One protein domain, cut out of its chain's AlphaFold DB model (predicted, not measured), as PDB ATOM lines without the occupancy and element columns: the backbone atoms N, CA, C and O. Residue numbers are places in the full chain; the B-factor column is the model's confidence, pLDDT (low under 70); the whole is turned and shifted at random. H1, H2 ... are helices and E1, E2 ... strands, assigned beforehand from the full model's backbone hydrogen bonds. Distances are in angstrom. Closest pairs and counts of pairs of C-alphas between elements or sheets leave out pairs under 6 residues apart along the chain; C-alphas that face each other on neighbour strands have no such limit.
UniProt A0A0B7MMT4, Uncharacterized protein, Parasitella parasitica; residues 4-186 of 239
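AT A GLANCE: This is residues 4 to 186 of the 239 residues of an uncharacterized protein of Parasitella parasitica (UniProt A0A0B7MMT4). One long, twisted sheet of eight strands forms a wall, with a row of four helices, H1 to H4, along one side and no helix on the other face. H3 and H4 cover one face of the sheet, H2 only grazes the sheet with its residues 71 to 75, and H1 packs on H2; the link of residues 7 to 21 and the tail of residues 175 to 186 lie at the two ends of the long axis. The printed part has 183 residues, in the order E1 E2 H1 E3 H2 E4 H3 E5 E6 E7 H4 E8, class mixed, helices and strands. The sheet is mixed, in the order E1 E2 E3 E4 E7 E6 E5 E8. The whole is compact, with a radius of gyration of the C-alphas of 17.5 A, yet elongated, spanning 61 by 38 by 28 A.

HOW THE PARTS SIT: Across the sheet run E1, residues 4 to 6, E2, 22 to 26, E3, 48 to 54, E4, 80 to 87, E7, 134 to 140, E6, 125 to 131, E5, 115 to 121, and E8, 169 to 174. E4 and E7 are parallel, with N 85 and O 137 within hydrogen-bond range at 2.8 A. E3 and E4 are parallel, N 51 to O 82 being 2.9 A. E5, E6 and E7 form a meander, each strand the antiparallel neighbour of the one before, in two hairpins; N 118 and O 128 are 2.8 A apart, N 127 and O 138 2.9 A. E5 and E8 are parallel, N 119 to O 171 being 2.8 A. H3, residues 90 to 107, lies over E4 and E7 at a height over the sheet of 9.4 A and runs along the strands. H4, residues 147 to 162, is on the same face, making two layers, helices on one face of a sheet; its height is 10.6 A. H3 touches H4 with residues 97 to 101 alone, closest at the C-alphas of Val 101 and Val 161, 6.4 A, at a shallow tilt of 12 degrees, the same way. H2, residues 61 to 75, touches H3, closest at the C-alphas of Thr 72 and Phe 103, 5.9 A, at a steep tilt of 36 degrees, only just. H1, residues 33 to 42, is not on the sheet but touches H2, closest at the C-alphas of Ala 33 and Trp 67, 4.7 A. E2, H1, E3 and E3, H2, E4 are strand-helix-strand units, parallel neighbours with a helix between; E4, H3, E5 and E7, H4, E8 are split ones, with strands between; the four crossovers are right-handed. Every O i to N i+4 pair is within range in H2, H3 and H4, and 5 of 6 in H1.

IN THESE COORDINATES: E1 begins at C-alpha 4, (99.886, 82.746, 121.661), and E8 ends at C-alpha 174, (82.045, 51.604, 126.668). H3 measures 24.9 A, E4 23.2 A, H2 and H4 20.7 A each.

THE WHOLE: The C-alphas farthest apart, of Glu 15 and Lys 182, are 61.1 A apart. The printed part has no cut. The link E1 to E2 is long. Mean pLDDT of the printed part is 82.0, with 34 residues under 70, among them 4 to 14 and 176 to 186.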
ATOM      1  N   TYR A   4      98.563  83.214 122.055       66.69
ATOM      2  CA  TYR A   4      99.886  82.746 121.661       66.69
ATOM      3  C   TYR A   4      99.832  81.226 121.485       66.69
ATOM      4  O   TYR A   4      99.356  80.514 122.369       66.69
ATOM      5  N   SER A   5     100.272  80.739 120.327       61.97
ATOM      6  CA  SER A   5     100.326  79.313 120.005       61.97
ATOM      7  C   SER A   5     101.730  78.977 119.522       61.97
ATOM      8  O   SER A   5     102.257  79.649 118.631       61.97
ATOM      9  N   THR A   6     102.353  77.978 120.146       56.25
ATOM     10  CA  THR A   6     103.737  77.585 119.867       56.25
ATOM     11  C   THR A   6     103.845  76.092 119.607       56.25
ATOM     12  O   THR A   6     103.655  75.284 120.510       56.25
ATOM     13  N   ASN A   7     104.259  75.745 118.387       46.03
ATOM     14  CA  ASN A   7     104.659  74.382 118.022       46.03
ATOM     15  C   ASN A   7     106.146  74.098 118.333       46.03
ATOM     16  O   ASN A   7     106.621  73.001 118.067       46.03
ATOM     17  N   ASN A   8     106.878  75.086 118.862       44.34
ATOM     18  CA  ASN A   8     108.309  75.016 119.165       44.34
ATOM     19  C   ASN A   8     108.566  75.275 120.653       44.34
ATOM     20  O   ASN A   8     107.847  76.045 121.292       44.34
ATOM     21  N   THR A   9     109.657  74.702 121.161       53.56
ATOM     22  CA  THR A   9     110.163  74.875 122.526       53.56
ATOM     23  C   THR A   9     110.304  76.356 122.889       53.56
ATOM     24  O   THR A   9     111.023  77.109 122.229       53.56
ATOM     25  N   ILE A  10     109.619  76.788 123.951       60.41
ATOM     26  CA  ILE A  10     109.663  78.178 124.424       60.41
ATOM     27  C   ILE A  10     111.066  78.481 124.961       60.41
ATOM     28  O   ILE A  10     111.552  77.818 125.877       60.41
ATOM     29  N   ASN A  11     111.722  79.486 124.377       59.34
ATOM     30  CA  ASN A  11     113.107  79.810 124.701       59.34
ATOM     31  C   ASN A  11     113.215  80.537 126.056       59.34
ATOM     32  O   ASN A  11     112.667  81.632 126.232       59.34
ATOM     33  N   ARG A  12     113.943  79.924 127.001       58.25
ATOM     34  CA  ARG A  12     114.016  80.315 128.421       58.25
ATOM     35  C   ARG A  12     114.682  81.676 128.665       58.25
ATOM     36  O   ARG A  12     114.433  82.285 129.696       58.25
ATOM     37  N   GLU A  13     115.492  82.171 127.730       56.91
ATOM     38  CA  GLU A  13     116.357  83.352 127.922       56.91
ATOM     39  C   GLU A  13     115.701  84.712 127.606       56.91
ATOM     40  O   GLU A  13     116.389  85.723 127.488       56.91
ATOM     41  N   THR A  14     114.380  84.775 127.417       60.91
ATOM     42  CA  THR A  14     113.713  85.988 126.903       60.91
ATOM     43  C   THR A  14     112.800  86.656 127.939       60.91
ATOM     44  O   THR A  14     112.101  85.969 128.680       60.91
ATOM     45  N   GLU A  15     112.735  87.994 127.936       78.31
ATOM     46  CA  GLU A  15     111.995  88.832 128.906       78.31
ATOM     47  C   GLU A  15     110.498  88.465 129.077       78.31
ATOM     48  O   GLU A  15     109.878  87.988 128.117       78.31
ATOM     49  N   PRO A  16     109.877  88.696 130.256       81.62
ATOM     50  CA  PRO A  16     108.459  88.404 130.496       81.62
ATOM     51  C   PRO A  16     107.512  89.076 129.489       81.62
ATOM     52  O   PRO A  16     107.630  90.262 129.189       81.62
ATOM     53  N   VAL A  17     106.528  88.324 128.991       84.50
ATOM     54  CA  VAL A  17     105.599  88.756 127.936       84.50
ATOM     55  C   VAL A  17     104.197  88.961 128.514       84.50
ATOM     56  O   VAL A  17     103.270  88.185 128.281       84.50
ATOM     57  N   SER A  18     104.022  90.056 129.254       86.31
ATOM     58  CA  SER A  18     102.772  90.420 129.950       86.31
ATOM     59  C   SER A  18     101.572  90.735 129.034       86.31
ATOM     60  O   SER A  18     100.513  91.122 129.520       86.31
ATOM     61  N   SER A  19     101.714  90.612 127.712       87.25
ATOM     62  CA  SER A  19     100.630  90.786 126.733       87.25
ATOM     63  C   SER A  19      99.908  89.481 126.370       87.25
ATOM     64  O   SER A  19      98.852  89.536 125.732       87.25
ATOM     65  N   VAL A  20     100.454  88.321 126.757       89.31
ATOM     66  CA  VAL A  20      99.854  87.002 126.513       89.31
ATOM     67  C   VAL A  20      98.902  86.656 127.654       89.31
ATOM     68  O   VAL A  20      99.318  86.505 128.798       89.31
ATOM     69  N   LYS A  21      97.616  86.519 127.313       91.56
ATOM     70  CA  LYS A  21      96.541  86.112 128.237       91.56
ATOM     71  C   LYS A  21      96.054  84.685 127.999       91.56
ATOM     72  O   LYS A  21      95.509  84.071 128.910       91.56
ATOM     73  N   VAL A  22      96.242  84.166 126.785       92.62
ATOM     74  CA  VAL A  22      95.836  82.815 126.386       92.62
ATOM     75  C   VAL A  22      97.028  82.127 125.731       92.62
ATOM     76  O   VAL A  22      97.563  82.645 124.748       92.62
ATOM     77  N   LEU A  23      97.424  80.975 126.269       90.88
ATOM     78  CA  LEU A  23      98.502  80.134 125.747       90.88
ATOM     79  C   LEU A  23      97.933  78.776 125.328       90.88
ATOM     80  O   LEU A  23      97.260  78.130 126.127       90.88
ATOM     81  N   ASN A  24      98.233  78.341 124.105       90.81
ATOM     82  CA  ASN A  24      98.037  76.963 123.654       90.81
ATOM     83  C   ASN A  24      99.410  76.377 123.289       90.81
ATOM     84  O   ASN A  24     100.129  76.948 122.462       90.81
ATOM     85  N   THR A  25      99.791  75.276 123.938       89.06
ATOM     86  CA  THR A  25     101.093  74.628 123.732       89.06
ATOM     87  C   THR A  25     101.032  73.126 124.010       89.06
ATOM     88  O   THR A  25     100.240  72.649 124.824       89.06
ATOM     89  N   ALA A  26     101.924  72.369 123.379       86.19
ATOM     90  CA  ALA A  26     102.329  71.065 123.891       86.19
ATOM     91  C   ALA A  26     103.496  71.243 124.880       86.19
ATOM     92  O   ALA A  26     104.251  72.215 124.776       86.19
ATOM     93  N   MET A  27     103.651  70.321 125.830       82.56
ATOM     94  CA  MET A  27     104.925  70.142 126.530       82.56
ATOM     95  C   MET A  27     105.942  69.476 125.590       82.56
ATOM     96  O   MET A  27     105.543  68.631 124.784       82.56
ATOM     97  N   PRO A  28     107.240  69.820 125.693       73.12
ATOM     98  CA  PRO A  28     108.296  69.000 125.111       73.12
ATOM     99  C   PRO A  28     108.336  67.627 125.796       73.12
ATOM    100  O   PRO A  28     107.809  67.467 126.899       73.12
ATOM    101  N   GLU A  29     108.968  66.657 125.139       65.25
ATOM    102  CA  GLU A  29     109.162  65.308 125.685       65.25
ATOM    103  C   GLU A  29     110.024  65.379 126.960       65.25
ATOM    104  O   GLU A  29     109.560  64.987 128.028       65.25
ATOM    105  N   GLU A  30     111.196  66.024 126.874       65.50
ATOM    106  CA  GLU A  30     112.159  66.148 127.977       65.50
ATOM    107  C   GLU A  30     111.564  66.791 129.253       65.50
ATOM    108  O   GLU A  30     111.078  67.929 129.252       65.50
ATOM    109  N   PHE A  31     111.672  66.045 130.359       62.59
ATOM    110  CA  PHE A  31     110.981  66.214 131.643       62.59
ATOM    111  C   PHE A  31     110.493  67.642 132.050       62.59
ATOM    112  O   PHE A  31     111.301  68.561 132.260       62.59
ATOM    113  N   PRO A  32     109.178  67.866 132.306       63.25
ATOM    114  CA  PRO A  32     108.577  69.170 132.013       63.25
ATOM    115  C   PRO A  32     108.339  70.092 133.218       63.25
ATOM    116  O   PRO A  32     107.881  71.217 133.034       63.25
ATOM    117  N   ALA A  33     108.602  69.672 134.460       71.44
ATOM    118  CA  ALA A  33     108.164  70.446 135.633       71.44
ATOM    119  C   ALA A  33     108.779  71.865 135.700       71.44
ATOM    120  O   ALA A  33     108.109  72.831 136.061       71.44
ATOM    121  N   SER A  34     110.025  72.018 135.232       75.31
ATOM    122  CA  SER A  34     110.676  73.331 135.084       75.31
ATOM    123  C   SER A  34     110.014  74.243 134.032       75.31
ATOM    124  O   SER A  34     110.095  75.465 134.149       75.31
ATOM    125  N   PHE A  35     109.309  73.684 133.040       80.31
ATOM    126  CA  PHE A  35     108.539  74.458 132.060       80.31
ATOM    127  C   PHE A  35     107.229  75.016 132.640       80.31
ATOM    128  O   PHE A  35     106.772  76.066 132.195       80.31
ATOM    129  N   ILE A  36     106.651  74.385 133.670       85.25
ATOM    130  CA  ILE A  36     105.453  74.913 134.343       85.25
ATOM    131  C   ILE A  36     105.789  76.206 135.091       85.25
ATOM    132  O   ILE A  36     105.075  77.200 134.964       85.25
ATOM    133  N   GLN A  37     106.902  76.220 135.832       82.44
ATOM    134  CA  GLN A  37     107.367  77.435 136.505       82.44
ATOM    135  C   GLN A  37     107.733  78.524 135.483       82.44
ATOM    136  O   GLN A  37     107.300  79.665 135.626       82.44
ATOM    137  N   MET A  38     108.399  78.146 134.384       84.31
ATOM    138  CA  MET A  38     108.652  79.048 133.258       84.31
ATOM    139  C   MET A  38     107.359  79.688 132.722       84.31
ATOM    140  O   MET A  38     107.401  80.865 132.392       84.31
ATOM    141  N   PHE A  39     106.206  79.004 132.662       85.62
ATOM    142  CA  PHE A  39     104.951  79.658 132.248       85.62
ATOM    143  C   PHE A  39     104.542  80.806 133.180       85.62
ATOM    144  O   PHE A  39     104.144  81.859 132.680       85.62
ATOM    145  N   LYS A  40     104.667  80.632 134.504       82.75
ATOM    146  CA  LYS A  40     104.350  81.679 135.496       82.75
ATOM    147  C   LYS A  40     105.262  82.895 135.312       82.75
ATOM    148  O   LYS A  40     104.783  84.024 135.249       82.75
ATOM    149  N   ASP A  41     106.564  82.648 135.171       86.62
ATOM    150  CA  ASP A  41     107.587  83.693 135.076       86.62
ATOM    151  C   ASP A  41     107.540  84.421 133.718       86.62
ATOM    152  O   ASP A  41     107.709  85.640 133.628       86.62
ATOM    153  N   LYS A  42     107.287  83.669 132.639       87.81
ATOM    154  CA  LYS A  42     107.288  84.155 131.255       87.81
ATOM    155  C   LYS A  42     105.989  84.848 130.862       87.81
ATOM    156  O   LYS A  42     106.031  85.790 130.070       87.81
ATOM    157  N   PHE A  43     104.853  84.398 131.389       91.00
ATOM    158  CA  PHE A  43     103.525  84.901 131.044       91.00
ATOM    159  C   PHE A  43     102.765  85.334 132.313       91.00
ATOM    160  O   PHE A  43     101.737  84.752 132.652       91.00
ATOM    161  N   PRO A  44     103.214  86.394 133.015       90.31
ATOM    162  CA  PRO A  44     102.621  86.821 134.291       90.31
ATOM    163  C   PRO A  44     101.179  87.353 134.172       90.31
ATOM    164  O   PRO A  44     100.529  87.604 135.182       90.31
ATOM    165  N   ALA A  45     100.676  87.543 132.947       92.31
ATOM    166  CA  ALA A  45      99.300  87.939 132.647       92.31
ATOM    167  C   ALA A  45      98.441  86.782 132.092       92.31
ATOM    168  O   ALA A  45      97.374  87.035 131.529       92.31
ATOM    169  N   LEU A  46      98.909  85.532 132.204       94.00
ATOM    170  CA  LEU A  46      98.212  84.356 131.693       94.00
ATOM    171  C   LEU A  46      96.904  84.121 132.464       94.00
ATOM    172  O   LEU A  46      96.900  83.908 133.671       94.00
ATOM    173  N   GLU A  47      95.786  84.138 131.744       94.19
ATOM    174  CA  GLU A  47      94.435  83.918 132.276       94.19
ATOM    175  C   GLU A  47      93.875  82.560 131.835       94.19
ATOM    176  O   GLU A  47      92.989  82.012 132.494       94.19
ATOM    177  N   SER A  48      94.363  82.005 130.719       94.88
ATOM    178  CA  SER A  48      93.908  80.719 130.187       94.88
ATOM    179  C   SER A  48      95.024  79.888 129.557       94.88
ATOM    180  O   SER A  48      95.804  80.401 128.755       94.88
ATOM    181  N   LEU A  49      95.052  78.593 129.878       94.81
ATOM    182  CA  LEU A  49      96.031  77.627 129.369       94.81
ATOM    183  C   LEU A  49      95.351  76.442 128.675       94.81
ATOM    184  O   LEU A  49      94.509  75.773 129.267       94.81
ATOM    185  N   GLU A  50      95.783  76.127 127.462       95.50
ATOM    186  CA  GLU A  50      95.535  74.848 126.804       95.50
ATOM    187  C   GLU A  50      96.867  74.097 126.685       95.50
ATOM    188  O   GLU A  50      97.830  74.620 126.119       95.50
ATOM    189  N   LEU A  51      96.942  72.906 127.285       93.94
ATOM    190  CA  LEU A  51      98.179  72.146 127.438       93.94
ATOM    191  C   LEU A  51      97.976  70.681 127.055       93.94
ATOM    192  O   LEU A  51      97.161  69.993 127.666       93.94
ATOM    193  N   LYS A  52      98.782  70.174 126.119       93.81
ATOM    194  CA  LYS A  52      98.916  68.729 125.883       93.81
ATOM    195  C   LYS A  52     100.258  68.227 126.410       93.81
ATOM    196  O   LYS A  52     101.292  68.800 126.083       93.81
ATOM    197  N   TYR A  53     100.249  67.147 127.183       92.00
ATOM    198  CA  TYR A  53     101.447  66.477 127.683       92.00
ATOM    199  C   TYR A  53     101.373  64.977 127.372       92.00
ATOM    200  O   TYR A  53     100.361  64.342 127.655       92.00
ATOM    201  N   THR A  54     102.432  64.417 126.789       92.19
ATOM    202  CA  THR A  54     102.614  62.967 126.638       92.19
ATOM    203  C   THR A  54     103.702  62.533 127.611       92.19
ATOM    204  O   THR A  54     104.761  63.153 127.649       92.19
ATOM    205  N   ILE A  55     103.434  61.507 128.411       89.38
ATOM    206  CA  ILE A  55     104.345  61.050 129.464       89.38
ATOM    207  C   ILE A  55     105.501  60.260 128.842       89.38
ATOM    208  O   ILE A  55     105.270  59.346 128.051       89.38
ATOM    209  N   GLU A  56     106.734  60.581 129.236       86.81
ATOM    210  CA  GLU A  56     107.909  59.754 128.944       86.81
ATOM    211  C   GLU A  56     107.823  58.435 129.728       86.81
ATOM    212  O   GLU A  56     107.598  58.456 130.937       86.81
ATOM    213  N   GLU A  57     108.075  57.291 129.085       81.94
ATOM    214  CA  GLU A  57     108.036  55.968 129.744       81.94
ATOM    215  C   GLU A  57     108.969  55.857 130.965       81.94
ATOM    216  O   GLU A  57     108.743  55.028 131.844       81.94
ATOM    217  N   SER A  58     110.003  56.701 131.038       83.38
ATOM    218  CA  SER A  58     110.967  56.781 132.137       83.38
ATOM    219  C   SER A  58     110.576  57.727 133.284       83.38
ATOM    220  O   SER A  58     111.403  57.950 134.170       83.38
ATOM    221  N   GLN A  59     109.371  58.313 133.290       85.38
ATOM    222  CA  GLN A  59     108.924  59.186 134.382       85.38
ATOM    223  C   GLN A  59     108.810  58.416 135.712       85.38
ATOM    224  O   GLN A  59     108.094  57.424 135.807       85.38
ATOM    225  N   THR A  60     109.457  58.914 136.772       88.31
ATOM    226  CA  THR A  60     109.316  58.347 138.127       88.31
ATOM    227  C   THR A  60     108.072  58.864 138.859       88.31
ATOM    228  O   THR A  60     107.484  59.888 138.493       88.31
ATOM    229  N   GLU A  61     107.680  58.197 139.950       90.12
ATOM    230  CA  GLU A  61     106.575  58.660 140.800       90.12
ATOM    231  C   GLU A  61     106.841  60.062 141.375       90.12
ATOM    232  O   GLU A  61     105.972  60.931 141.305       90.12
ATOM    233  N   GLU A  62     108.047  60.325 141.886       90.38
ATOM    234  CA  GLU A  62     108.424  61.625 142.455       90.38
ATOM    235  C   GLU A  62     108.390  62.733 141.399       90.38
ATOM    236  O   GLU A  62     107.953  63.853 141.672       90.38
ATOM    237  N   GLN A  63     108.825  62.406 140.181       88.06
ATOM    238  CA  GLN A  63     108.768  63.281 139.019       88.06
ATOM    239  C   GLN A  63     107.322  63.640 138.648       88.06
ATOM    240  O   GLN A  63     107.009  64.825 138.491       88.06
ATOM    241  N   GLY A  64     106.427  62.649 138.575       89.75
ATOM    242  CA  GLY A  64     104.998  62.871 138.346       89.75
ATOM    243  C   GLY A  64     104.360  63.728 139.446       89.75
ATOM    244  O   GLY A  64     103.700  64.726 139.153       89.75
ATOM    245  N   VAL A  65     104.619  63.409 140.720       92.38
ATOM    246  CA  VAL A  65     104.140  64.189 141.878       92.38
ATOM    247  C   VAL A  65     104.616  65.645 141.806       92.38
ATOM    248  O   VAL A  65     103.822  66.565 142.009       92.38
ATOM    249  N   PHE A  66     105.893  65.878 141.491       90.75
ATOM    250  CA  PHE A  66     106.451  67.226 141.379       90.75
ATOM    251  C   PHE A  66     105.800  68.030 140.242       90.75
ATOM    252  O   PHE A  66     105.392  69.172 140.459       90.75
ATOM    253  N   TRP A  67     105.610  67.419 139.068       91.12
ATOM    254  CA  TRP A  67     104.898  68.035 137.942       91.12
ATOM    255  C   TRP A  67     103.457  68.424 138.314       91.12
ATOM    256  O   TRP A  67     103.031  69.550 138.057       91.12
ATOM    257  N   TRP A  68     102.718  67.541 138.992       93.38
ATOM    258  CA  TRP A  68     101.339  67.817 139.414       93.38
ATOM    259  C   TRP A  68     101.219  68.884 140.501       93.38
ATOM    260  O   TRP A  68     100.245  69.642 140.503       93.38
ATOM    261  N   ASN A  69     102.196  68.991 141.404       92.38
ATOM    262  CA  ASN A  69     102.242  70.073 142.387       92.38
ATOM    263  C   ASN A  69     102.417  71.435 141.697       92.38
ATOM    264  O   ASN A  69     101.678  72.378 141.992       92.38
ATOM    265  N   GLU A  70     103.317  71.519 140.714       91.81
ATOM    266  CA  GLU A  70     103.503  72.735 139.920       91.81
ATOM    267  C   GLU A  70     102.277  73.067 139.058       91.81
ATOM    268  O   GLU A  70     101.847  74.224 139.029       91.81
ATOM    269  N   MET A  71     101.644  72.069 138.429       93.00
ATOM    270  CA  MET A  71     100.381  72.270 137.706       93.00
ATOM    271  C   MET A  71      99.254  72.728 138.630       93.00
ATOM    272  O   MET A  71      98.482  73.602 138.247       93.00
ATOM    273  N   THR A  72      99.167  72.196 139.854       93.38
ATOM    274  CA  THR A  72      98.199  72.654 140.864       93.38
ATOM    275  C   THR A  72      98.430  74.131 141.187       93.38
ATOM    276  O   THR A  72      97.486  74.918 141.152       93.38
ATOM    277  N   SER A  73      99.685  74.524 141.443       91.81
ATOM    278  CA  SER A  73     100.067  75.915 141.716       91.81
ATOM    279  C   SER A  73      99.721  76.853 140.554       91.81
ATOM    280  O   SER A  73      99.148  77.914 140.789       91.81
ATOM    281  N   LEU A  74     100.014  76.459 139.309       92.00
ATOM    282  CA  LEU A  74      99.670  77.244 138.121       92.00
ATOM    283  C   LEU A  74      98.147  77.347 137.931       92.00
ATOM    284  O   LEU A  74      97.617  78.437 137.756       92.00
ATOM    285  N   CYS A  75      97.415  76.235 138.009       93.06
ATOM    286  CA  CYS A  75      95.968  76.228 137.771       93.06
ATOM    287  C   CYS A  75      95.178  77.026 138.818       93.06
ATOM    288  O   CYS A  75      94.107  77.531 138.498       93.06
ATOM    289  N   GLN A  76      95.704  77.196 140.037       91.06
ATOM    290  CA  GLN A  76      95.108  78.066 141.059       91.06
ATOM    291  C   GLN A  76      95.145  79.562 140.702       91.06
ATOM    292  O   GLN A  76      94.339  80.317 141.247       91.06
ATOM    293  N   SER A  77      96.051  80.002 139.820       90.75
ATOM    294  CA  SER A  77      96.133  81.402 139.372       90.75
ATOM    295  C   SER A  77      95.412  81.676 138.048       90.75
ATOM    296  O   SER A  77      95.236  82.837 137.684       90.75
ATOM    297  N   LEU A  78      95.008  80.634 137.314       92.56
ATOM    298  CA  LEU A  78      94.326  80.758 136.023       92.56
ATOM    299  C   LEU A  78      92.811  80.934 136.194       92.56
ATOM    300  O   LEU A  78      92.207  80.413 137.128       92.56
ATOM    301  N   GLN A  79      92.179  81.622 135.241       92.44
ATOM    302  CA  GLN A  79      90.715  81.702 135.154       92.44
ATOM    303  C   GLN A  79      90.126  80.465 134.463       92.44
ATOM    304  O   GLN A  79      89.015  80.049 134.784       92.44
ATOM    305  N   LYS A  80      90.861  79.892 133.498       94.50
ATOM    306  CA  LYS A  80      90.455  78.699 132.747       94.50
ATOM    307  C   LYS A  80      91.656  77.825 132.386       94.50
ATOM    308  O   LYS A  80      92.724  78.345 132.075       94.50
ATOM    309  N   TYR A  81      91.483  76.510 132.333       95.44
ATOM    310  CA  TYR A  81      92.476  75.618 131.726       95.44
ATOM    311  C   TYR A  81      91.837  74.431 130.993       95.44
ATOM    312  O   TYR A  81      90.718  74.025 131.295       95.44
ATOM    313  N   SER A  82      92.554  73.874 130.019       96.69
ATOM    314  CA  SER A  82      92.224  72.631 129.319       96.69
ATOM    315  C   SER A  82      93.500  71.810 129.187       96.69
ATOM    316  O   SER A  82      94.371  72.152 128.390       96.69
ATOM    317  N   ILE A  83      93.640  70.770 130.006       96.25
ATOM    318  CA  ILE A  83      94.867  69.968 130.095       96.25
ATOM    319  C   ILE A  83      94.572  68.547 129.612       96.25
ATOM    320  O   ILE A  83      93.662  67.909 130.129       96.25
ATOM    321  N   THR A  84      95.352  68.032 128.667       97.00
ATOM    322  CA  THR A  84      95.270  66.639 128.204       97.00
ATOM    323  C   THR A  84      96.592  65.939 128.486       97.00
ATOM    324  O   THR A  84      97.633  66.370 127.993       97.00
ATOM    325  N   ILE A  85      96.547  64.859 129.264       95.50
ATOM    326  CA  ILE A  85      97.705  64.045 129.639       95.50
ATOM    327  C   ILE A  85      97.550  62.670 128.998       95.50
ATOM    328  O   ILE A  85      96.540  62.000 129.201       95.50
ATOM    329  N   VAL A  86      98.543  62.264 128.214       95.06
ATOM    330  CA  VAL A  86      98.540  61.025 127.435       95.06
ATOM    331  C   VAL A  86      99.565  60.057 128.014       95.06
ATOM    332  O   VAL A  86     100.763  60.341 128.019       95.06
ATOM    333  N   SER A  87      99.078  58.916 128.490       94.06
ATOM    334  CA  SER A  87      99.858  57.825 129.070       94.06
ATOM    335  C   SER A  87     100.066  56.724 128.026       94.06
ATOM    336  O   SER A  87      99.084  56.294 127.416       94.06
ATOM    337  N   PRO A  88     101.305  56.246 127.812       90.69
ATOM    338  CA  PRO A  88     101.586  55.190 126.837       90.69
ATOM    339  C   PRO A  88     101.209  53.782 127.334       90.69
ATOM    340  O   PRO A  88     101.182  52.850 126.536       90.69
ATOM    341  N   ASN A  89     100.954  53.616 128.636       88.50
ATOM    342  CA  ASN A  89     100.601  52.347 129.273       88.50
ATOM    343  C   ASN A  89      99.769  52.563 130.556       88.50
ATOM    344  O   ASN A  89      99.586  53.696 131.020       88.50
ATOM    345  N   ASP A  90      99.284  51.458 131.121       87.69
ATOM    346  CA  ASP A  90      98.431  51.395 132.307       87.69
ATOM    347  C   ASP A  90      99.148  51.817 133.598       87.69
ATOM    348  O   ASP A  90      98.568  52.553 134.397       87.69
ATOM    349  N   GLU A  91     100.408  51.418 133.796       89.06
ATOM    350  CA  GLU A  91     101.210  51.827 134.962       89.06
ATOM    351  C   GLU A  91     101.322  53.359 135.057       89.06
ATOM    352  O   GLU A  91     101.033  53.951 136.104       89.06
ATOM    353  N   ASN A  92     101.650  54.021 133.940       90.62
ATOM    354  CA  ASN A  92     101.686  55.481 133.862       90.62
ATOM    355  C   ASN A  92     100.298  56.096 134.068       90.62
ATOM    356  O   ASN A  92     100.180  57.083 134.797       90.62
ATOM    357  N   TYR A  93      99.245  55.519 133.479       92.94
ATOM    358  CA  TYR A  93      97.884  56.028 133.646       92.94
ATOM    359  C   TYR A  93      97.433  55.995 135.113       92.94
ATOM    360  O   TYR A  93      96.923  56.994 135.624       92.94
ATOM    361  N   LEU A  94      97.665  54.888 135.825       91.88
ATOM    362  CA  LEU A  94      97.312  54.746 137.242       91.88
ATOM    363  C   LEU A  94      98.110  55.713 138.133       91.88
ATOM    364  O   LEU A  94      97.547  56.311 139.056       91.88
ATOM    365  N   LEU A  95      99.393  55.942 137.825       92.50
ATOM    366  CA  LEU A  95     100.204  56.968 138.486       92.50
ATOM    367  C   LEU A  95      99.620  58.378 138.271       92.50
ATOM    368  O   LEU A  95      99.481  59.142 139.233       92.50
ATOM    369  N   GLN A  96      99.222  58.726 137.043       94.44
ATOM    370  CA  GLN A  96      98.582  60.020 136.790       94.44
ATOM    371  C   GLN A  96      97.209  60.130 137.448       94.44
ATOM    372  O   GLN A  96      96.899  61.194 137.971       94.44
ATOM    373  N   LEU A  97      96.406  59.063 137.486       95.25
ATOM    374  CA  LEU A  97      95.109  59.048 138.166       95.25
ATOM    375  C   LEU A  97      95.267  59.375 139.658       95.25
ATOM    376  O   LEU A  97      94.595  60.273 140.168       95.25
ATOM    377  N   LYS A  98      96.221  58.731 140.340       94.44
ATOM    378  CA  LYS A  98      96.564  59.000 141.748       94.44
ATOM    379  C   LYS A  98      96.959  60.465 141.980       94.44
ATOM    380  O   LYS A  98      96.484  61.098 142.927       94.44
ATOM    381  N   ASN A  99      97.805  61.019 141.115       95.00
ATOM    382  CA  ASN A  99      98.239  62.413 141.219       95.00
ATOM    383  C   ASN A  99      97.115  63.404 140.873       95.00
ATOM    384  O   ASN A  99      96.955  64.427 141.541       95.00
ATOM    385  N   TYR A 100      96.276  63.067 139.899       95.00
ATOM    386  CA  TYR A 100      95.126  63.860 139.499       95.00
ATOM    387  C   TYR A 100      94.055  63.921 140.596       95.00
ATOM    388  O   TYR A 100      93.520  64.990 140.879       95.00
ATOM    389  N   VAL A 101      93.814  62.820 141.312       93.31
ATOM    390  CA  VAL A 101      92.967  62.808 142.516       93.31
ATOM    391  C   VAL A 101      93.483  63.802 143.568       93.31
ATOM    392  O   VAL A 101      92.688  64.516 144.182       93.31
ATOM    393  N   ASN A 102      94.803  63.932 143.749       92.75
ATOM    394  CA  ASN A 102      95.380  64.950 144.638       92.75
ATOM    395  C   ASN A 102      95.193  66.383 144.104       92.75
ATOM    396  O   ASN A 102      94.832  67.273 144.875       92.75
ATOM    397  N   PHE A 103      95.354  66.608 142.797       92.88
ATOM    398  CA  PHE A 103      95.020  67.886 142.153       92.88
ATOM    399  C   PHE A 103      93.547  68.269 142.385       92.88
ATOM    400  O   PHE A 103      93.260  69.391 142.808       92.88
ATOM    401  N   LEU A 104      92.609  67.328 142.218       91.25
ATOM    402  CA  LEU A 104      91.179  67.548 142.464       91.25
ATOM    403  C   LEU A 104      90.897  67.943 143.922       91.25
ATOM    404  O   LEU A 104      90.114  68.863 144.151       91.25
ATOM    405  N   ARG A 105      91.570  67.325 144.909       90.12
ATOM    406  CA  ARG A 105      91.456  67.708 146.337       90.12
ATOM    407  C   ARG A 105      91.835  69.174 146.576       90.12
ATOM    408  O   ARG A 105      91.204  69.833 147.398       90.12
ATOM    409  N   ASN A 106      92.838  69.677 145.856       89.31
ATOM    410  CA  ASN A 106      93.385  71.025 146.032       89.31
ATOM    411  C   ASN A 106      92.631  72.109 145.244       89.31
ATOM    412  O   ASN A 106      92.510  73.244 145.713       89.31
ATOM    413  N   ILE A 107      92.150  71.780 144.043       86.38
ATOM    414  CA  ILE A 107      91.460  72.715 143.142       86.38
ATOM    415  C   ILE A 107      89.964  72.777 143.443       86.38
ATOM    416  O   ILE A 107      89.383  73.861 143.551       86.38
ATOM    417  N   VAL A 108      89.323  71.620 143.598       77.06
ATOM    418  CA  VAL A 108      87.876  71.537 143.759       77.06
ATOM    419  C   VAL A 108      87.528  71.751 145.234       77.06
ATOM    420  O   VAL A 108      87.417  70.808 146.017       77.06
ATOM    421  N   ARG A 109      87.335  73.005 145.653       68.19
ATOM    422  CA  ARG A 109      86.876  73.319 147.022       68.19
ATOM    423  C   ARG A 109      85.426  72.858 147.240       68.19
ATOM    424  O   ARG A 109      84.685  72.622 146.290       68.19
ATOM    425  N   ALA A 110      85.035  72.633 148.495       54.56
ATOM    426  CA  ALA A 110      83.845  71.834 148.818       54.56
ATOM    427  C   ALA A 110      82.483  72.503 148.528       54.56
ATOM    428  O   ALA A 110      81.488  71.798 148.396       54.56
ATOM    429  N   GLU A 111      82.404  73.835 148.455       50.69
ATOM    430  CA  GLU A 111      81.136  74.524 148.758       50.69
ATOM    431  C   GLU A 111      80.172  74.746 147.579       50.69
ATOM    432  O   GLU A 111      78.975  74.893 147.823       50.69
ATOM    433  N   ARG A 112      80.636  74.766 146.319       53.94
ATOM    434  CA  ARG A 112      79.778  74.901 145.115       53.94
ATOM    435  C   ARG A 112      80.414  74.215 143.906       53.94
ATOM    436  O   ARG A 112      81.155  74.846 143.159       53.94
ATOM    437  N   ARG A 113      80.161  72.916 143.744       65.25
ATOM    438  CA  ARG A 113      80.782  72.079 142.707       65.25
ATOM    439  C   ARG A 113      79.788  71.743 141.596       65.25
ATOM    440  O   ARG A 113      78.948  70.868 141.780       65.25
ATOM    441  N   GLU A 114      79.927  72.382 140.439       75.88
ATOM    442  CA  GLU A 114      79.428  71.824 139.179       75.88
ATOM    443  C   GLU A 114      80.589  71.085 138.513       75.88
ATOM    444  O   GLU A 114      81.475  71.688 137.910       75.88
ATOM    445  N   LEU A 115      80.614  69.767 138.724       86.38
ATOM    446  CA  LEU A 115      81.532  68.846 138.064       86.38
ATOM    447  C   LEU A 115      80.764  68.044 137.019       86.38
ATOM    448  O   LEU A 115      79.708  67.497 137.341       86.38
ATOM    449  N   SER A 116      81.314  67.894 135.822       88.31
ATOM    450  CA  SER A 116      80.928  66.818 134.907       88.31
ATOM    451  C   SER A 116      82.109  65.867 134.742       88.31
ATOM    452  O   SER A 116      83.257  66.295 134.670       88.31
ATOM    453  N   ILE A 117      81.828  64.568 134.740       89.19
ATOM    454  CA  ILE A 117      82.796  63.503 134.494       89.19
ATOM    455  C   ILE A 117      82.363  62.788 133.217       89.19
ATOM    456  O   ILE A 117      81.198  62.421 133.064       89.19
ATOM    457  N   ARG A 118      83.310  62.557 132.315       91.62
ATOM    458  CA  ARG A 118      83.141  61.703 131.143       91.62
ATOM    459  C   ARG A 118      84.195  60.610 131.183       91.62
ATOM    460  O   ARG A 118      85.378  60.887 131.348       91.62
ATOM    461  N   LEU A 119      83.751  59.374 131.013       89.12
ATOM    462  CA  LEU A 119      84.599  58.195 130.956       89.12
ATOM    463  C   LEU A 119      84.335  57.458 129.641       89.12
ATOM    464  O   LEU A 119      83.288  56.832 129.488       89.12
ATOM    465  N   ASP A 120      85.263  57.550 128.693       88.12
ATOM    466  CA  ASP A 120      85.245  56.752 127.464       88.12
ATOM    467  C   ASP A 120      86.207  55.572 127.613       88.12
ATOM    468  O   ASP A 120      87.361  55.734 128.003       88.12
ATOM    469  N   ILE A 121      85.707  54.372 127.354       84.44
ATOM    470  CA  ILE A 121      86.446  53.116 127.407       84.44
ATOM    471  C   ILE A 121      86.188  52.411 126.077       84.44
ATOM    472  O   ILE A 121      85.333  51.521 125.968       84.44
ATOM    473  N   SER A 122      86.874  52.861 125.031       80.81
ATOM    474  CA  SER A 122      86.698  52.346 123.678       80.81
ATOM    475  C   SER A 122      88.022  51.893 123.081       80.81
ATOM    476  O   SER A 122      88.535  50.843 123.474       80.81
ATOM    477  N   ASP A 123      88.564  52.620 122.110       80.56
ATOM    478  CA  ASP A 123      89.841  52.246 121.502       80.56
ATOM    479  C   ASP A 123      91.034  52.610 122.386       80.56
ATOM    480  O   ASP A 123      91.977  51.817 122.436       80.56
ATOM    481  N   ASP A 124      90.870  53.702 123.136       88.00
ATOM    482  CA  ASP A 124      91.685  54.214 124.235       88.00
ATOM    483  C   ASP A 124      90.802  54.353 125.498       88.00
ATOM    484  O   ASP A 124      89.565  54.318 125.419       88.00
ATOM    485  N   LEU A 125      91.425  54.534 126.664       90.75
ATOM    486  CA  LEU A 125      90.747  54.983 127.887       90.75
ATOM    487  C   LEU A 125      90.824  56.506 127.959       90.75
ATOM    488  O   LEU A 125      91.906  57.059 127.812       90.75
ATOM    489  N   THR A 126      89.725  57.200 128.237       94.12
ATOM    490  CA  THR A 126      89.733  58.639 128.530       94.12
ATOM    491  C   THR A 126      88.876  58.947 129.749       94.12
ATOM    492  O   THR A 126      87.662  58.755 129.714       94.12
ATOM    493  N   LEU A 127      89.492  59.488 130.802       96.06
ATOM    494  CA  LEU A 127      88.802  60.123 131.926       96.06
ATOM    495  C   LEU A 127      88.924  61.643 131.790       96.06
ATOM    496  O   LEU A 127      89.999  62.209 131.980       96.06
ATOM    497  N   GLU A 128      87.816  62.308 131.491       96.88
ATOM    498  CA  GLU A 128      87.692  63.762 131.480       96.88
ATOM    499  C   GLU A 128      86.880  64.222 132.692       96.88
ATOM    500  O   GLU A 128      85.832  63.649 132.996       96.88
ATOM    501  N   ILE A 129      87.332  65.279 133.368       94.38
ATOM    502  CA  ILE A 129      86.516  66.001 134.349       94.38
ATOM    503  C   ILE A 129      86.578  67.490 134.042       94.38
ATOM    504  O   ILE A 129      87.664  68.074 133.944       94.38
ATOM    505  N   GLU A 130      85.406  68.105 133.932       93.56
ATOM    506  CA  GLU A 130      85.233  69.546 133.816       93.56
ATOM    507  C   GLU A 130      84.717  70.129 135.139       93.56
ATOM    508  O   GLU A 130      83.890  69.536 135.832       93.56
ATOM    509  N   HIS A 131      85.232  71.302 135.495       90.25
ATOM    510  CA  HIS A 131      84.921  72.070 136.691       90.25
ATOM    511  C   HIS A 131      84.953  73.561 136.346       90.25
ATOM    512  O   HIS A 131      86.006  74.092 135.982       90.25
ATOM    513  N   ASN A 132      83.821  74.257 136.480       86.94
ATOM    514  CA  ASN A 132      83.703  75.697 136.199       86.94
ATOM    515  C   ASN A 132      84.280  76.097 134.817       86.94
ATOM    516  O   ASN A 132      84.995  77.092 134.689       86.94
ATOM    517  N   GLY A 133      84.030  75.285 133.785       88.81
ATOM    518  CA  GLY A 133      84.543  75.490 132.427       88.81
ATOM    519  C   GLY A 133      86.018  75.127 132.213       88.81
ATOM    520  O   GLY A 133      86.487  75.179 131.078       88.81
ATOM    521  N   SER A 134      86.765  74.775 133.261       93.75
ATOM    522  CA  SER A 134      88.127  74.241 133.143       93.75
ATOM    523  C   SER A 134      88.100  72.722 133.138       93.75
ATOM    524  O   SER A 134      87.314  72.136 133.875       93.75
ATOM    525  N   LYS A 135      88.966  72.066 132.368       95.31
ATOM    526  CA  LYS A 135      88.955  70.605 132.241       95.31
ATOM    527  C   LYS A 135      90.336  69.974 132.287       95.31
ATOM    528  O   LYS A 135      91.327  70.582 131.875       95.31
ATOM    529  N   VAL A 136      90.379  68.729 132.749       96.81
ATOM    530  CA  VAL A 136      91.538  67.849 132.593       96.81
ATOM    531  C   VAL A 136      91.078  66.519 132.004       96.81
ATOM    532  O   VAL A 136      90.036  66.000 132.395       96.81
ATOM    533  N   GLN A 137      91.855  65.995 131.064       97.75
ATOM    534  CA  GLN A 137      91.688  64.690 130.439       97.75
ATOM    535  C   GLN A 137      92.917  63.833 130.752       97.75
ATOM    536  O   GLN A 137      94.040  64.252 130.462       97.75
ATOM    537  N   LEU A 138      92.712  62.637 131.296       97.12
ATOM    538  CA  LEU A 138      93.708  61.569 131.317       97.12
ATOM    539  C   LEU A 138      93.370  60.577 130.207       97.12
ATOM    540  O   LEU A 138      92.221  60.147 130.117       97.12
ATOM    541  N   VAL A 139      94.355  60.210 129.391       95.81
ATOM    542  CA  VAL A 139      94.208  59.255 128.287       95.81
ATOM    543  C   VAL A 139      95.201  58.106 128.469       95.81
ATOM    544  O   VAL A 139      96.380  58.369 128.690       95.81
ATOM    545  N   GLU A 140      94.755  56.854 128.366       93.38
ATOM    546  CA  GLU A 140      95.620  55.671 128.198       93.38
ATOM    547  C   GLU A 140      95.525  55.218 126.742       93.38
ATOM    548  O   GLU A 140      94.428  54.924 126.256       93.38
ATOM    549  N   LEU A 141      96.660  55.164 126.048       89.00
ATOM    550  CA  LEU A 141      96.706  54.691 124.669       89.00
ATOM    551  C   LEU A 141      96.653  53.162 124.607       89.00
ATOM    552  O   LEU A 141      97.396  52.481 125.306       89.00
ATOM    553  N   GLY A 142      95.836  52.615 123.706       80.81
ATOM    554  CA  GLY A 142      95.895  51.191 123.360       80.81
ATOM    555  C   GLY A 142      95.417  50.228 124.454       80.81
ATOM    556  O   GLY A 142      95.837  49.071 124.456       80.81
ATOM    557  N   ILE A 143      94.523  50.696 125.333       73.88
ATOM    558  CA  ILE A 143      93.912  49.981 126.467       73.88
ATOM    559  C   ILE A 143      93.787  48.456 126.286       73.88
ATOM    560  O   ILE A 143      93.099  47.940 125.391       73.88
ATOM    561  N   VAL A 144      94.379  47.712 127.228       68.44
ATOM    562  CA  VAL A 144      94.255  46.250 127.305       68.44
ATOM    563  C   VAL A 144      92.859  45.884 127.814       68.44
ATOM    564  O   VAL A 144      92.611  45.791 129.016       68.44
ATOM    565  N   GLN A 145      91.929  45.613 126.893       67.38
ATOM    566  CA  GLN A 145      90.539  45.242 127.205       67.38
ATOM    567  C   GLN A 145      90.367  43.824 127.807       67.38
ATOM    568  O   GLN A 145      89.487  43.060 127.405       67.38
ATOM    569  N   SER A 146      91.180  43.442 128.794       70.50
ATOM    570  CA  SER A 146      90.884  42.276 129.631       70.50
ATOM    571  C   SER A 146      89.790  42.631 130.644       70.50
ATOM    572  O   SER A 146      89.812  43.709 131.238       70.50
ATOM    573  N   SER A 147      88.824  41.733 130.872       66.06
ATOM    574  CA  SER A 147      87.671  42.024 131.744       66.06
ATOM    575  C   SER A 147      88.077  42.450 133.155       66.06
ATOM    576  O   SER A 147      87.466  43.348 133.724       66.06
ATOM    577  N   ASN A 148      89.125  41.825 133.695       74.50
ATOM    578  CA  ASN A 148      89.585  42.051 135.062       74.50
ATOM    579  C   ASN A 148      90.317  43.394 135.203       74.50
ATOM    580  O   ASN A 148      90.197  44.037 136.241       74.50
ATOM    581  N   TYR A 149      91.052  43.824 134.168       79.94
ATOM    582  CA  TYR A 149      91.700  45.137 134.154       79.94
ATOM    583  C   TYR A 149      90.649  46.250 134.215       79.94
ATOM    584  O   TYR A 149      90.669  47.064 135.133       79.94
ATOM    585  N   ILE A 150      89.664  46.207 133.309       78.19
ATOM    586  CA  ILE A 150      88.577  47.195 133.246       78.19
ATOM    587  C   ILE A 150      87.760  47.225 134.547       78.19
ATOM    588  O   ILE A 150      87.392  48.300 135.007       78.19
ATOM    589  N   GLU A 151      87.488  46.069 135.164       77.75
ATOM    590  CA  GLU A 151      86.755  45.988 136.436       77.75
ATOM    591  C   GLU A 151      87.524  46.651 137.595       77.75
ATOM    592  O   GLU A 151      86.950  47.472 138.315       77.75
ATOM    593  N   ASN A 152      88.825  46.374 137.730       81.06
ATOM    594  CA  ASN A 152      89.679  46.988 138.754       81.06
ATOM    595  C   ASN A 152      89.861  48.498 138.533       81.06
ATOM    596  O   ASN A 152      89.740  49.281 139.471       81.06
ATOM    597  N   LEU A 153      90.110  48.908 137.289       84.44
ATOM    598  CA  LEU A 153      90.253  50.304 136.882       84.44
ATOM    599  C   LEU A 153      88.977  51.111 137.152       84.44
ATOM    600  O   LEU A 153      89.037  52.203 137.716       84.44
ATOM    601  N   LEU A 154      87.811  50.572 136.775       83.69
ATOM    602  CA  LEU A 154      86.523  51.193 137.078       83.69
ATOM    603  C   LEU A 154      86.350  51.358 138.584       83.69
ATOM    604  O   LEU A 154      85.983  52.441 139.032       83.69
ATOM    605  N   LYS A 155      86.644  50.315 139.367       81.94
ATOM    606  CA  LYS A 155      86.568  50.381 140.826       81.94
ATOM    607  C   LYS A 155      87.447  51.506 141.386       81.94
ATOM    608  O   LYS A 155      86.935  52.326 142.144       81.94
ATOM    609  N   GLU A 156      88.705  51.604 140.955       87.06
ATOM    610  CA  GLU A 156      89.629  52.663 141.386       87.06
ATOM    611  C   GLU A 156      89.106  54.063 141.025       87.06
ATOM    612  O   GLU A 156      89.077  54.945 141.881       87.06
ATOM    613  N   ILE A 157      88.614  54.281 139.798       89.50
ATOM    614  CA  ILE A 157      88.013  55.567 139.389       89.50
ATOM    615  C   ILE A 157      86.772  55.888 140.241       89.50
ATOM    616  O   ILE A 157      86.582  57.029 140.669       89.50
ATOM    617  N   PHE A 158      85.923  54.900 140.532       84.25
ATOM    618  CA  PHE A 158      84.739  55.110 141.362       84.25
ATOM    619  C   PHE A 158      85.095  55.457 142.817       84.25
ATOM    620  O   PHE A 158      84.538  56.412 143.361       84.25
ATOM    621  N   GLU A 159      86.030  54.730 143.430       86.06
ATOM    622  CA  GLU A 159      86.438  54.913 144.832       86.06
ATOM    623  C   GLU A 159      87.293  56.175 145.047       86.06
ATOM    624  O   GLU A 159      87.118  56.869 146.051       86.06
ATOM    625  N   SER A 160      88.176  56.520 144.103       88.88
ATOM    626  CA  SER A 160      89.111  57.649 144.232       88.88
ATOM    627  C   SER A 160      88.592  58.978 143.660       88.88
ATOM    628  O   SER A 160      88.919  60.038 144.206       88.88
ATOM    629  N   VAL A 161      87.762  58.940 142.607       89.75
ATOM    630  CA  VAL A 161      87.236  60.130 141.914       89.75
ATOM    631  C   VAL A 161      85.741  60.317 142.169       89.75
ATOM    632  O   VAL A 161      85.344  61.330 142.739       89.75
ATOM    633  N   ILE A 162      84.891  59.371 141.763       86.12
ATOM    634  CA  ILE A 162      83.440  59.631 141.676       86.12
ATOM    635  C   ILE A 162      82.796  59.752 143.067       86.12
ATOM    636  O   ILE A 162      81.964  60.631 143.276       86.12
ATOM    637  N   ILE A 163      83.188  58.919 144.038       83.12
ATOM    638  CA  ILE A 163      82.654  58.988 145.408       83.12
ATOM    639  C   ILE A 163      83.140  60.251 146.162       83.12
ATOM    640  O   ILE A 163      82.300  60.925 146.763       83.12
ATOM    641  N   PRO A 164      84.435  60.644 146.137       84.25
ATOM    642  CA  PRO A 164      84.903  61.863 146.820       84.25
ATOM    643  C   PRO A 164      84.566  63.179 146.087       84.25
ATOM    644  O   PRO A 164      84.544  64.256 146.700       84.25
ATOM    645  N   PHE A 165      84.299  63.109 144.781       85.12
ATOM    646  CA  PHE A 165      83.953  64.242 143.919       85.12
ATOM    647  C   PHE A 165      82.664  63.951 143.126       85.12
ATOM    648  O   PHE A 165      82.706  63.879 141.897       85.12
ATOM    649  N   PRO A 166      81.510  63.791 143.808       83.81
ATOM    650  CA  PRO A 166      80.259  63.407 143.163       83.81
ATOM    651  C   PRO A 166      79.851  64.457 142.119       83.81
ATOM    652  O   PRO A 166      79.691  65.631 142.477       83.81
ATOM    653  N   PRO A 167      79.694  64.072 140.841       84.12
ATOM    654  CA  PRO A 167      79.443  65.030 139.781       84.12
ATOM    655  C   PRO A 167      77.956  65.356 139.609       84.12
ATOM    656  O   PRO A 167      77.071  64.609 140.029       84.12
ATOM    657  N   ARG A 168      77.697  66.470 138.919       84.06
ATOM    658  CA  ARG A 168      76.396  66.846 138.352       84.06
ATOM    659  C   ARG A 168      76.141  66.193 136.981       84.06
ATOM    660  O   ARG A 168      75.025  66.218 136.489       84.06
ATOM    661  N   GLN A 169      77.141  65.574 136.362       82.06
ATOM    662  CA  GLN A 169      76.963  64.773 135.149       82.06
ATOM    663  C   GLN A 169      78.009  63.663 135.118       82.06
ATOM    664  O   GLN A 169      79.176  63.916 135.404       82.06
ATOM    665  N   LEU A 170      77.595  62.441 134.793       84.88
ATOM    666  CA  LEU A 170      78.497  61.307 134.605       84.88
ATOM    667  C   LEU A 170      78.114  60.572 133.321       84.88
ATOM    668  O   LEU A 170      77.172  59.780 133.309       84.88
ATOM    669  N   ASP A 171      78.871  60.843 132.264       84.12
ATOM    670  CA  ASP A 171      78.747  60.178 130.971       84.12
ATOM    671  C   ASP A 171      79.724  58.994 130.930       84.12
ATOM    672  O   ASP A 171      80.917  59.163 131.183       84.12
ATOM    673  N   VAL A 172      79.239  57.789 130.612       80.88
ATOM    674  CA  VAL A 172      80.086  56.587 130.494       80.88
ATOM    675  C   VAL A 172      79.845  55.911 129.148       80.88
ATOM    676  O   VAL A 172      78.779  55.334 128.918       80.88
ATOM    677  N   THR A 173      80.861  55.943 128.288       81.69
ATOM    678  CA  THR A 173      80.907  55.259 126.992       81.69
ATOM    679  C   THR A 173      81.775  54.010 127.123       81.69
ATOM    680  O   THR A 173      82.892  54.074 127.622       81.69
ATOM    681  N   TYR A 174      81.282  52.856 126.667       79.19
ATOM    682  CA  TYR A 174      82.045  51.604 126.668       79.19
ATOM    683  C   TYR A 174      81.863  50.854 125.345       79.19
ATOM    684  O   TYR A 174      80.737  50.494 124.983       79.19
ATOM    685  N   LYS A 175      82.969  50.581 124.639       72.75
ATOM    686  CA  LYS A 175      83.002  49.747 123.426       72.75
ATOM    687  C   LYS A 175      83.886  48.518 123.644       72.75
ATOM    688  O   LYS A 175      85.104  48.561 123.512       72.75
ATOM    689  N   GLU A 176      83.238  47.390 123.906       63.75
ATOM    690  CA  GLU A 176      83.863  46.064 123.905       63.75
ATOM    691  C   GLU A 176      84.368  45.702 122.491       63.75
ATOM    692  O   GLU A 176      83.554  45.500 121.578       63.75
ATOM    693  N   LYS A 177      85.694  45.579 122.320       59.47
ATOM    694  CA  LYS A 177      86.375  45.076 121.113       59.47
ATOM    695  C   LYS A 177      86.047  43.591 120.927       59.47
ATOM    696  O   LYS A 177      86.753  42.696 121.385       59.47
ATOM    697  N   LYS A 178      84.926  43.317 120.261       51.06
ATOM    698  CA  LYS A 178      84.446  41.953 120.014       51.06
ATOM    699  C   LYS A 178      85.251  41.235 118.940       51.06
ATOM    700  O   LYS A 178      85.294  41.673 117.793       51.06
ATOM    701  N   ALA A 179      85.660  40.011 119.254       44.28
ATOM    702  CA  ALA A 179      85.789  38.964 118.249       44.28
ATOM    703  C   ALA A 179      84.383  38.465 117.834       44.28
ATOM    704  O   ALA A 179      83.889  37.474 118.365       44.28
ATOM    705  N   ALA A 180      83.749  39.162 116.879       32.69
ATOM    706  CA  ALA A 180      82.438  38.834 116.286       32.69
ATOM    707  C   ALA A 180      81.212  38.900 117.258       32.69
ATOM    708  O   ALA A 180      81.363  39.041 118.473       32.69
ATOM    709  N   PRO A 181      79.956  38.956 116.759       44.28
ATOM    710  CA  PRO A 181      78.926  39.749 117.437       44.28
ATOM    711  C   PRO A 181      78.040  39.000 118.448       44.28
ATOM    712  O   PRO A 181      77.295  38.087 118.096       44.28
ATOM    713  N   LYS A 182      77.962  39.546 119.670       35.16
ATOM    714  CA  LYS A 182      76.730  39.620 120.487       35.16
ATOM    715  C   LYS A 182      76.656  40.988 121.174       35.16
ATOM    716  O   LYS A 182      77.204  41.178 122.253       35.16
ATOM    717  N   PHE A 183      76.051  41.976 120.515       35.31
ATOM    718  CA  PHE A 183      76.072  43.370 120.980       35.31
ATOM    719  C   PHE A 183      75.177  43.632 122.198       35.31
ATOM    720  O   PHE A 183      74.006  43.254 122.227       35.31
ATOM    721  N   ARG A 184      75.742  44.340 123.182       40.56
ATOM    722  CA  ARG A 184      75.039  45.118 124.206       40.56
ATOM    723  C   ARG A 184      75.855  46.386 124.454       40.56
ATOM    724  O   ARG A 184      76.914  46.307 125.068       40.56
ATOM    725  N   GLY A 185      75.385  47.520 123.943       35.59
ATOM    726  CA  GLY A 185      75.817  48.825 124.444       35.59
ATOM    727  C   GLY A 185      75.164  49.068 125.804       35.59
ATOM    728  O   GLY A 185      74.032  48.634 126.029       35.59
ATOM    729  N   TRP A 186      75.872  49.732 126.715       38.78
ATOM    730  CA  TRP A 186      75.365  50.056 128.048       38.78
ATOM    731  C   TRP A 186      75.327  51.570 128.235       38.78
ATOM    732  O   TRP A 186      76.100  52.301 127.628       38.78
TER     733      TRP A 186